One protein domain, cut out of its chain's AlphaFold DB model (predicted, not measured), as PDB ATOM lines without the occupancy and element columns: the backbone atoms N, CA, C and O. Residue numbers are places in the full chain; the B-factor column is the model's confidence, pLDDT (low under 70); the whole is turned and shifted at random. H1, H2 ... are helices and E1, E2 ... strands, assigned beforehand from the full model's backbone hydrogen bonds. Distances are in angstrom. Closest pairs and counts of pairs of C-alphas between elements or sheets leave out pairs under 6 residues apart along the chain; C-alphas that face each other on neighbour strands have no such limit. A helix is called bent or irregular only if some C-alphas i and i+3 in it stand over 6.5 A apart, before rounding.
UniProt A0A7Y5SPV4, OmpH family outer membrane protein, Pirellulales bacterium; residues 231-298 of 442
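What this domain is: This is residues 231 to 298 of the 442 residues of the protein "OmpH family outer membrane protein" of Pirellulales bacterium (UniProt A0A7Y5SPV4). A two-strand hairpin, E1 and E2, sits at one end of a pair of helices, H1 and H2, which lie side by side and run opposite ways. The short H3 sits near the other end of H2, making a corner with it. The printed part has 68 residues, with three named helices and two named strands in the order H1, E1, E2, H2, H3; the sheet E1 - E2 is antiparallel and the class is mostly helix. The whole is only just loose, close to compact, with a radius of gyration of the C-alphas of 13.4 A and spans of 35 by 25 by 17 A.

Where its parts are: E1 is residues 256 to 260, 12.2 A long, and E2 is residues 263 to 267, 12.6 A. H1 is residues 231 to 253, 34.2 A, from C-alpha 231 at (10.778, -23.633, 20.100). It is irregular: C-alphas 231 and 234 are 7.3 A apart. H2 is residues 272 to 285, 19.9 A, and H3 is residues 291 to 296, 8.7 A, ending with C-alpha 296 at (7.229, -15.057, 40.080).

How they stand to each other: E1 and E2 form a hairpin, antiparallel at 148 degrees, with N 258 and O 265 within hydrogen-bond range at 2.9 A. The closest C-alphas of H1 and E1 are those of Ser 250 and Leu 256, 5.9 A apart. H1 and E2 are only just apart, at 8.3 A. H1 and H2 touch at a shallow tilt of 23 degrees, opposite ways; their closest C-alphas, of Met 243 and Ala 275, are 5.8 A apart. H2 and H3 are close but not clearly touching, with C-alphas of Ile 284 and Thr 291 closest at 6.5 A. Each O i to N i+4 pair is within hydrogen-bond range in H2 and H3, and 18 of 19 in H1.

The domain as a whole: The C-alphas farthest apart, of Glu 262 and Arg 296, are 40.2 A apart. The printed part has no cut, and its four links are tight. Residues 253 to 260 and 262 to 269 have pLDDT under 70.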
ATOM      1  N   GLU A 231      11.173 -22.231  20.337       73.31
ATOM      2  CA  GLU A 231      10.778 -23.633  20.100       73.31
ATOM      3  C   GLU A 231       9.404 -23.995  20.685       73.31
ATOM      4  O   GLU A 231       8.718 -24.870  20.168       73.31
ATOM      5  N   ARG A 232       8.993 -23.336  21.775       79.19
ATOM      6  CA  ARG A 232       7.711 -23.593  22.453       79.19
ATOM      7  C   ARG A 232       6.682 -22.493  22.206       79.19
ATOM      8  O   ARG A 232       5.582 -22.564  22.743       79.19
ATOM      9  N   ALA A 233       7.014 -21.504  21.374       81.62
ATOM     10  CA  ALA A 233       6.141 -20.367  21.100       81.62
ATOM     11  C   ALA A 233       4.839 -20.791  20.409       81.62
ATOM     12  O   ALA A 233       3.781 -20.297  20.778       81.62
ATOM     13  N   ALA A 234       4.901 -21.744  19.471       86.50
ATOM     14  CA  ALA A 234       3.706 -22.273  18.810       86.50
ATOM     15  C   ALA A 234       2.752 -22.931  19.818       86.50
ATOM     16  O   ALA A 234       1.575 -22.602  19.840       86.50
ATOM     17  N   VAL A 235       3.278 -23.774  20.715       89.31
ATOM     18  CA  VAL A 235       2.482 -24.447  21.758       89.31
ATOM     19  C   VAL A 235       1.867 -23.435  22.733       89.31
ATOM     20  O   VAL A 235       0.695 -23.536  23.082       89.31
ATOM     21  N   ALA A 236       2.638 -22.430  23.153       87.94
ATOM     22  CA  ALA A 236       2.132 -21.372  24.024       87.94
ATOM     23  C   ALA A 236       1.013 -20.560  23.354       87.94
ATOM     24  O   ALA A 236      -0.014 -20.289  23.975       87.94
ATOM     25  N   LEU A 237       1.183 -20.222  22.073       90.50
ATOM     26  CA  LEU A 237       0.181 -19.499  21.296       90.50
ATOM     27  C   LEU A 237      -1.086 -20.336  21.097       90.50
ATOM     28  O   LEU A 237      -2.182 -19.809  21.249       90.50
ATOM     29  N   THR A 238      -0.956 -21.637  20.820       91.69
ATOM     30  CA  THR A 238      -2.121 -22.523  20.694       91.69
ATOM     31  C   THR A 238      -2.895 -22.627  22.001       91.69
ATOM     32  O   THR A 238      -4.117 -22.592  21.966       91.69
ATOM     33  N   ILE A 239      -2.212 -22.693  23.152       92.19
ATOM     34  CA  ILE A 239      -2.879 -22.717  24.463       92.19
ATOM     35  C   ILE A 239      -3.637 -21.406  24.700       92.19
ATOM     36  O   ILE A 239      -4.790 -21.438  25.119       92.19
ATOM     37  N   LEU A 240      -3.017 -20.260  24.396       91.56
ATOM     38  CA  LEU A 240      -3.647 -18.948  24.548       91.56
ATOM     39  C   LEU A 240      -4.885 -18.800  23.652       91.56
ATOM     40  O   LEU A 240      -5.944 -18.401  24.128       91.56
ATOM     41  N   LEU A 241      -4.762 -19.134  22.366       92.19
ATOM     42  CA  LEU A 241      -5.874 -19.046  21.420       92.19
ATOM     43  C   LEU A 241      -6.998 -20.018  21.784       92.19
ATOM     44  O   LEU A 241      -8.163 -19.640  21.718       92.19
ATOM     45  N   ALA A 242      -6.660 -21.235  22.223       89.75
ATOM     46  CA  ALA A 242      -7.642 -22.203  22.695       89.75
ATOM     47  C   ALA A 242      -8.392 -21.688  23.930       89.75
ATOM     48  O   ALA A 242      -9.611 -21.782  23.975       89.75
ATOM     49  N   MET A 243      -7.692 -21.088  24.898       90.69
ATOM     50  CA  MET A 243      -8.315 -20.475  26.074       90.69
ATOM     51  C   MET A 243      -9.325 -19.391  25.671       90.69
ATOM     52  O   MET A 243     -10.468 -19.427  26.116       90.69
ATOM     53  N   VAL A 244      -8.932 -18.461  24.792       88.69
ATOM     54  CA  VAL A 244      -9.821 -17.383  24.321       88.69
ATOM     55  C   VAL A 244     -11.022 -17.946  23.560       88.69
ATOM     56  O   VAL A 244     -12.150 -17.509  23.789       88.69
ATOM     57  N   ALA A 245     -10.801 -18.933  22.687       86.94
ATOM     58  CA  ALA A 245     -11.864 -19.581  21.924       86.94
ATOM     59  C   ALA A 245     -12.860 -20.310  22.836       86.94
ATOM     60  O   ALA A 245     -14.062 -20.165  22.658       86.94
ATOM     61  N   VAL A 246     -12.379 -21.049  23.841       84.88
ATOM     62  CA  VAL A 246     -13.246 -21.752  24.798       84.88
ATOM     63  C   VAL A 246     -14.112 -20.763  25.570       84.88
ATOM     64  O   VAL A 246     -15.323 -20.957  25.626       84.88
ATOM     65  N   VAL A 247     -13.530 -19.681  26.097       85.00
ATOM     66  CA  VAL A 247     -14.290 -18.659  26.837       85.00
ATOM     67  C   VAL A 247     -15.351 -18.021  25.938       85.00
ATOM     68  O   VAL A 247     -16.535 -18.065  26.260       85.00
ATOM     69  N   THR A 248     -14.953 -17.524  24.763       83.56
ATOM     70  CA  THR A 248     -15.878 -16.846  23.832       83.56
ATOM     71  C   THR A 248     -16.990 -17.752  23.307       83.56
ATOM     72  O   THR A 248     -18.135 -17.309  23.191       83.56
ATOM     73  N   VAL A 249     -16.691 -19.021  23.005       82.25
ATOM     74  CA  VAL A 249     -17.700 -19.994  22.562       82.25
ATOM     75  C   VAL A 249     -18.634 -20.362  23.709       82.25
ATOM     76  O   VAL A 249     -19.841 -20.402  23.488       82.25
ATOM     77  N   SER A 250     -18.113 -20.569  24.922       78.06
ATOM     78  CA  SER A 250     -18.941 -20.919  26.081       78.06
ATOM     79  C   SER A 250     -19.935 -19.811  26.451       78.06
ATOM     80  O   SER A 250     -21.087 -20.107  26.763       78.06
ATOM     81  N   GLU A 251     -19.538 -18.537  26.328       74.31
ATOM     82  CA  GLU A 251     -20.444 -17.397  26.523       74.31
ATOM     83  C   GLU A 251     -21.471 -17.255  25.391       74.31
ATOM     84  O   GLU A 251     -22.621 -16.903  25.642       74.31
ATOM     85  N   SER A 252     -21.077 -17.527  24.143       72.00
ATOM     86  CA  SER A 252     -21.931 -17.276  22.972       72.00
ATOM     87  C   SER A 252     -22.892 -18.423  22.639       72.00
ATOM     88  O   SER A 252     -23.956 -18.175  22.076       72.00
ATOM     89  N   PHE A 253     -22.516 -19.673  22.929       67.69
ATOM     90  CA  PHE A 253     -23.227 -20.880  22.483       67.69
ATOM     91  C   PHE A 253     -23.660 -21.812  23.628       67.69
ATOM     92  O   PHE A 253     -24.320 -22.816  23.365       67.69
ATOM     93  N   GLY A 254     -23.355 -21.477  24.887       66.56
ATOM     94  CA  GLY A 254     -23.722 -22.285  26.053       66.56
ATOM     95  C   GLY A 254     -22.712 -23.398  26.382       66.56
ATOM     96  O   GLY A 254     -21.568 -23.340  25.925       66.56
ATOM     97  N   PRO A 255     -23.094 -24.395  27.212       65.56
ATOM     98  CA  PRO A 255     -22.193 -25.446  27.687       65.56
ATOM     99  C   PRO A 255     -21.507 -26.170  26.526       65.56
ATOM    100  O   PRO A 255     -22.165 -26.693  25.626       65.56
ATOM    101  N   LEU A 256     -20.177 -26.199  26.551       66.44
ATOM    102  CA  LEU A 256     -19.371 -26.791  25.497       66.44
ATOM    103  C   LEU A 256     -19.264 -28.302  25.729       66.44
ATOM    104  O   LEU A 256     -18.635 -28.758  26.685       66.44
ATOM    105  N   GLU A 257     -19.863 -29.085  24.836       65.00
ATOM    106  CA  GLU A 257     -19.701 -30.538  24.806       65.00
ATOM    107  C   GLU A 257     -18.493 -30.885  23.930       65.00
ATOM    108  O   GLU A 257     -18.568 -30.840  22.702       65.00
ATOM    109  N   ILE A 258     -17.353 -31.198  24.550       66.25
ATOM    110  CA  ILE A 258     -16.161 -31.629  23.809       66.25
ATOM    111  C   ILE A 258     -16.186 -33.161  23.687       66.25
ATOM    112  O   ILE A 258     -16.188 -33.839  24.720       66.25
ATOM    113  N   PRO A 259     -16.164 -33.732  22.469       57.50
ATOM    114  CA  PRO A 259     -16.051 -35.177  22.281       57.50
ATOM    115  C   PRO A 259     -14.679 -35.678  22.761       57.50
ATOM    116  O   PRO A 259     -13.650 -35.194  22.288       57.50
ATOM    117  N   TRP A 260     -14.649 -36.645  23.684       57.78
ATOM    118  CA  TRP A 260     -13.424 -37.306  24.158       57.78
ATOM    119  C   TRP A 260     -13.661 -38.812  24.331       57.78
ATOM    120  O   TRP A 260     -14.303 -39.250  25.286       57.78
ATOM    121  N   GLY A 261     -13.097 -39.621  23.428       72.50
ATOM    122  CA  GLY A 261     -13.291 -41.077  23.429       72.50
ATOM    123  C   GLY A 261     -14.732 -41.460  23.074       72.50
ATOM    124  O   GLY A 261     -15.297 -40.897  22.143       72.50
ATOM    125  N   GLU A 262     -15.329 -42.393  23.822       59.78
ATOM    126  CA  GLU A 262     -16.746 -42.785  23.672       59.78
ATOM    127  C   GLU A 262     -17.721 -41.905  24.485       59.78
ATOM    128  O   GLU A 262     -18.896 -42.235  24.624       59.78
ATOM    129  N   GLY A 263     -17.251 -40.780  25.037       56.88
ATOM    130  CA  GLY A 263     -18.059 -39.870  25.849       56.88
ATOM    131  C   GLY A 263     -17.915 -38.400  25.460       56.88
ATOM    132  O   GLY A 263     -17.048 -38.005  24.678       56.88
ATOM    133  N   PHE A 264     -18.772 -37.570  26.052       65.56
ATOM    134  CA  PHE A 264     -18.724 -36.114  25.933       65.56
ATOM    135  C   PHE A 264     -18.309 -35.510  27.273       65.56
ATOM    136  O   PHE A 264     -18.915 -35.795  28.307       65.56
ATOM    137  N   ILE A 265     -17.293 -34.649  27.261       64.88
ATOM    138  CA  ILE A 265     -16.977 -33.802  28.411       64.88
ATOM    139  C   ILE A 265     -17.869 -32.571  28.307       64.88
ATOM    140  O   ILE A 265     -17.673 -31.728  27.433       64.88
ATOM    141  N   ARG A 266     -18.853 -32.474  29.205       57.91
ATOM    142  CA  ARG A 266     -19.657 -31.264  29.395       57.91
ATOM    143  C   ARG A 266     -18.866 -30.258  30.215       57.91
ATOM    144  O   ARG A 266     -18.763 -30.392  31.433       57.91
ATOM    145  N   LEU A 267     -18.321 -29.249  29.551       63.50
ATOM    146  CA  LEU A 267     -17.858 -28.039  30.214       63.50
ATOM    147  C   LEU A 267     -19.058 -27.095  30.323       63.50
ATOM    148  O   LEU A 267     -19.671 -26.743  29.318       63.50
ATOM    149  N   GLY A 268     -19.432 -26.726  31.551       66.06
ATOM    150  CA  GLY A 268     -20.415 -25.664  31.792       66.06
ATOM    151  C   GLY A 268     -19.935 -24.303  31.258       66.06
ATOM    152  O   GLY A 268     -18.908 -24.246  30.578       66.06
ATOM    153  N   PRO A 269     -20.640 -23.195  31.550       67.25
ATOM    154  CA  PRO A 269     -20.112 -21.862  31.263       67.25
ATOM    155  C   PRO A 269     -18.761 -21.708  31.970       67.25
ATOM    156  O   PRO A 269     -18.694 -21.719  33.197       67.25
ATOM    157  N   VAL A 270     -17.684 -21.644  31.185       74.19
ATOM    158  CA  VAL A 270     -16.322 -21.603  31.715       74.19
ATOM    159  C   VAL A 270     -16.001 -20.152  32.015       74.19
ATOM    160  O   VAL A 270     -15.931 -19.321  31.110       74.19
ATOM    161  N   SER A 271     -15.783 -19.836  33.286       81.81
ATOM    162  CA  SER A 271     -15.339 -18.499  33.660       81.81
ATOM    163  C   SER A 271     -13.934 -18.222  33.115       81.81
ATOM    164  O   SER A 271     -13.095 -19.119  32.974       81.81
ATOM    165  N   MET A 272     -13.629 -16.944  32.870       83.38
ATOM    166  CA  MET A 272     -12.288 -16.520  32.450       83.38
ATOM    167  C   MET A 272     -11.196 -16.997  33.427       83.38
ATOM    168  O   MET A 272     -10.094 -17.348  33.006       83.38
ATOM    169  N   LEU A 273     -11.508 -17.050  34.727       84.88
ATOM    170  CA  LEU A 273     -10.600 -17.535  35.767       84.88
ATOM    171  C   LEU A 273     -10.280 -19.021  35.582       84.88
ATOM    172  O   LEU A 273      -9.106 -19.393  35.567       84.88
ATOM    173  N   GLU A 274     -11.298 -19.870  35.435       85.62
ATOM    174  CA  GLU A 274     -11.112 -21.316  35.255       85.62
ATOM    175  C   GLU A 274     -10.299 -21.606  33.992       85.62
ATOM    176  O   GLU A 274      -9.321 -22.358  34.038       85.62
ATOM    177  N   ALA A 275     -10.638 -20.937  32.885       87.75
ATOM    178  CA  ALA A 275      -9.909 -21.056  31.628       87.75
ATOM    179  C   ALA A 275      -8.435 -20.636  31.779       87.75
ATOM    180  O   ALA A 275      -7.537 -21.346  31.316       87.75
ATOM    181  N   ALA A 276      -8.169 -19.524  32.473       89.56
ATOM    182  CA  ALA A 276      -6.816 -19.039  32.724       89.56
ATOM    183  C   ALA A 276      -5.995 -19.996  33.606       89.56
ATOM    184  O   ALA A 276      -4.819 -20.230  33.317       89.56
ATOM    185  N   LEU A 277      -6.593 -20.594  34.646       90.06
ATOM    186  CA  LEU A 277      -5.918 -21.580  35.501       90.06
ATOM    187  C   LEU A 277      -5.556 -22.853  34.729       90.06
ATOM    188  O   LEU A 277      -4.430 -23.346  34.850       90.06
ATOM    189  N   VAL A 278      -6.472 -23.359  33.898       90.44
ATOM    190  CA  VAL A 278      -6.213 -24.527  33.041       90.44
ATOM    191  C   VAL A 278      -5.109 -24.214  32.031       90.44
ATOM    192  O   VAL A 278      -4.158 -24.987  31.905       90.44
ATOM    193  N   ALA A 279      -5.169 -23.059  31.362       91.19
ATOM    194  CA  ALA A 279      -4.135 -22.621  30.426       91.19
ATOM    195  C   ALA A 279      -2.762 -22.478  31.107       91.19
ATOM    196  O   ALA A 279      -1.754 -22.951  30.576       91.19
ATOM    197  N   ALA A 280      -2.708 -21.895  32.308       90.38
ATOM    198  CA  ALA A 280      -1.482 -21.791  33.095       90.38
ATOM    199  C   ALA A 280      -0.928 -23.175  33.486       90.38
ATOM    200  O   ALA A 280       0.275 -23.419  33.358       90.38
ATOM    201  N   GLY A 281      -1.795 -24.108  33.891       91.56
ATOM    202  CA  GLY A 281      -1.429 -25.500  34.157       91.56
ATOM    203  C   GLY A 281      -0.848 -26.190  32.921       91.56
ATOM    204  O   GLY A 281       0.247 -26.756  32.979       91.56
ATOM    205  N   LEU A 282      -1.515 -26.063  31.771       91.81
ATOM    206  CA  LEU A 282      -1.040 -26.588  30.489       91.81
ATOM    207  C   LEU A 282       0.311 -25.988  30.094       91.81
ATOM    208  O   LEU A 282       1.188 -26.717  29.635       91.81
ATOM    209  N   MET A 283       0.535 -24.693  30.324       91.00
ATOM    210  CA  MET A 283       1.819 -24.027  30.068       91.00
ATOM    211  C   MET A 283       2.972 -24.603  30.907       91.00
ATOM    212  O   MET A 283       4.115 -24.643  30.437       91.00
ATOM    213  N   ILE A 284       2.691 -25.073  32.125       90.38
ATOM    214  CA  ILE A 284       3.672 -25.743  32.989       90.38
ATOM    215  C   ILE A 284       3.892 -27.190  32.523       90.38
ATOM    216  O   ILE A 284       5.038 -27.604  32.332       90.38
ATOM    217  N   VAL A 285       2.816 -27.945  32.270       91.56
ATOM    218  CA  VAL A 285       2.874 -29.357  31.836       91.56
ATOM    219  C   VAL A 285       3.591 -29.504  30.491       91.56
ATOM    220  O   VAL A 285       4.482 -30.341  30.341       91.56
ATOM    221  N   THR A 286       3.289 -28.630  29.528       88.06
ATOM    222  CA  THR A 286       3.939 -28.591  28.203       88.06
ATOM    223  C   THR A 286       5.364 -28.025  28.235       88.06
ATOM    224  O   THR A 286       6.047 -27.983  27.205       88.06
ATOM    225  N   ARG A 287       5.853 -27.627  29.422       85.00
ATOM    226  CA  ARG A 287       7.183 -27.043  29.671       85.00
ATOM    227  C   ARG A 287       7.450 -25.758  28.877       85.00
ATOM    228  O   ARG A 287       8.615 -25.431  28.596       85.00
ATOM    229  N   CYS A 288       6.391 -25.024  28.532       84.00
ATOM    230  CA  CYS A 288       6.475 -23.673  27.983       84.00
ATOM    231  C   CYS A 288       7.026 -22.707  29.041       84.00
ATOM    232  O   CYS A 288       7.952 -21.949  28.753       84.00
ATOM    233  N   CYS A 289       6.540 -22.817  30.283       82.44
ATOM    234  CA  CYS A 289       6.994 -22.036  31.432       82.44
ATOM    235  C   CYS A 289       7.572 -22.940  32.536       82.44
ATOM    236  O   CYS A 289       7.145 -24.080  32.712       82.44
ATOM    237  N   ARG A 290       8.562 -22.442  33.289       82.25
ATOM    238  CA  ARG A 290       9.079 -23.121  34.491       82.25
ATOM    239  C   ARG A 290       8.223 -22.761  35.699       82.25
ATOM    240  O   ARG A 290       7.803 -21.617  35.819       82.25
ATOM    241  N   THR A 291       8.074 -23.679  36.651       83.94
ATOM    242  CA  THR A 291       7.310 -23.448  37.890       83.94
ATOM    243  C   THR A 291       7.789 -22.214  38.660       83.94
ATOM    244  O   THR A 291       6.981 -21.425  39.132       83.94
ATOM    245  N   GLU A 292       9.107 -22.006  38.736       79.06
ATOM    246  CA  GLU A 292       9.703 -20.831  39.385       79.06
ATOM    247  C   GLU A 292       9.314 -19.520  38.684       79.06
ATOM    248  O   GLU A 292       9.050 -18.517  39.338       79.06
ATOM    249  N   GLN A 293       9.259 -19.530  37.351       79.56
ATOM    250  CA  GLN A 293       8.867 -18.366  36.560       79.56
ATOM    251  C   GLN A 293       7.368 -18.095  36.715       79.56
ATOM    252  O   GLN A 293       7.003 -16.962  36.994       79.56
ATOM    253  N   ALA A 294       6.530 -19.134  36.654       84.75
ATOM    254  CA  ALA A 294       5.092 -19.022  36.888       84.75
ATOM    255  C   ALA A 294       4.772 -18.440  38.276       84.75
ATOM    256  O   ALA A 294       3.953 -17.535  38.380       84.75
ATOM    257  N   ARG A 295       5.466 -18.888  39.334       85.44
ATOM    258  CA  ARG A 295       5.301 -18.336  40.693       85.44
ATOM    259  C   ARG A 295       5.693 -16.863  40.789       85.44
ATOM    260  O   ARG A 295       5.031 -16.111  41.490       85.44
ATOM    261  N   ARG A 296       6.767 -16.457  40.104       80.69
ATOM    262  CA  ARG A 296       7.229 -15.057  40.080       80.69
ATOM    263  C   ARG A 296       6.347 -14.144  39.235       80.69
ATOM    264  O   ARG A 296       6.399 -12.940  39.430       80.69
ATOM    265  N   SER A 297       5.575 -14.699  38.305       82.75
ATOM    266  CA  SER A 297       4.616 -13.946  37.494       82.75
ATOM    267  C   SER A 297       3.339 -13.570  38.251       82.75
ATOM    268  O   SER A 297       2.546 -12.802  37.718       82.75
ATOM    269  N   ILE A 298       3.119 -14.103  39.459       86.12
ATOM    270  CA  ILE A 298       1.966 -13.746  40.291       86.12
ATOM    271  C   ILE A 298       2.233 -12.396  40.961       86.12
ATOM    272  O   ILE A 298       3.153 -12.268  41.770       86.12
TER     273      ILE A 298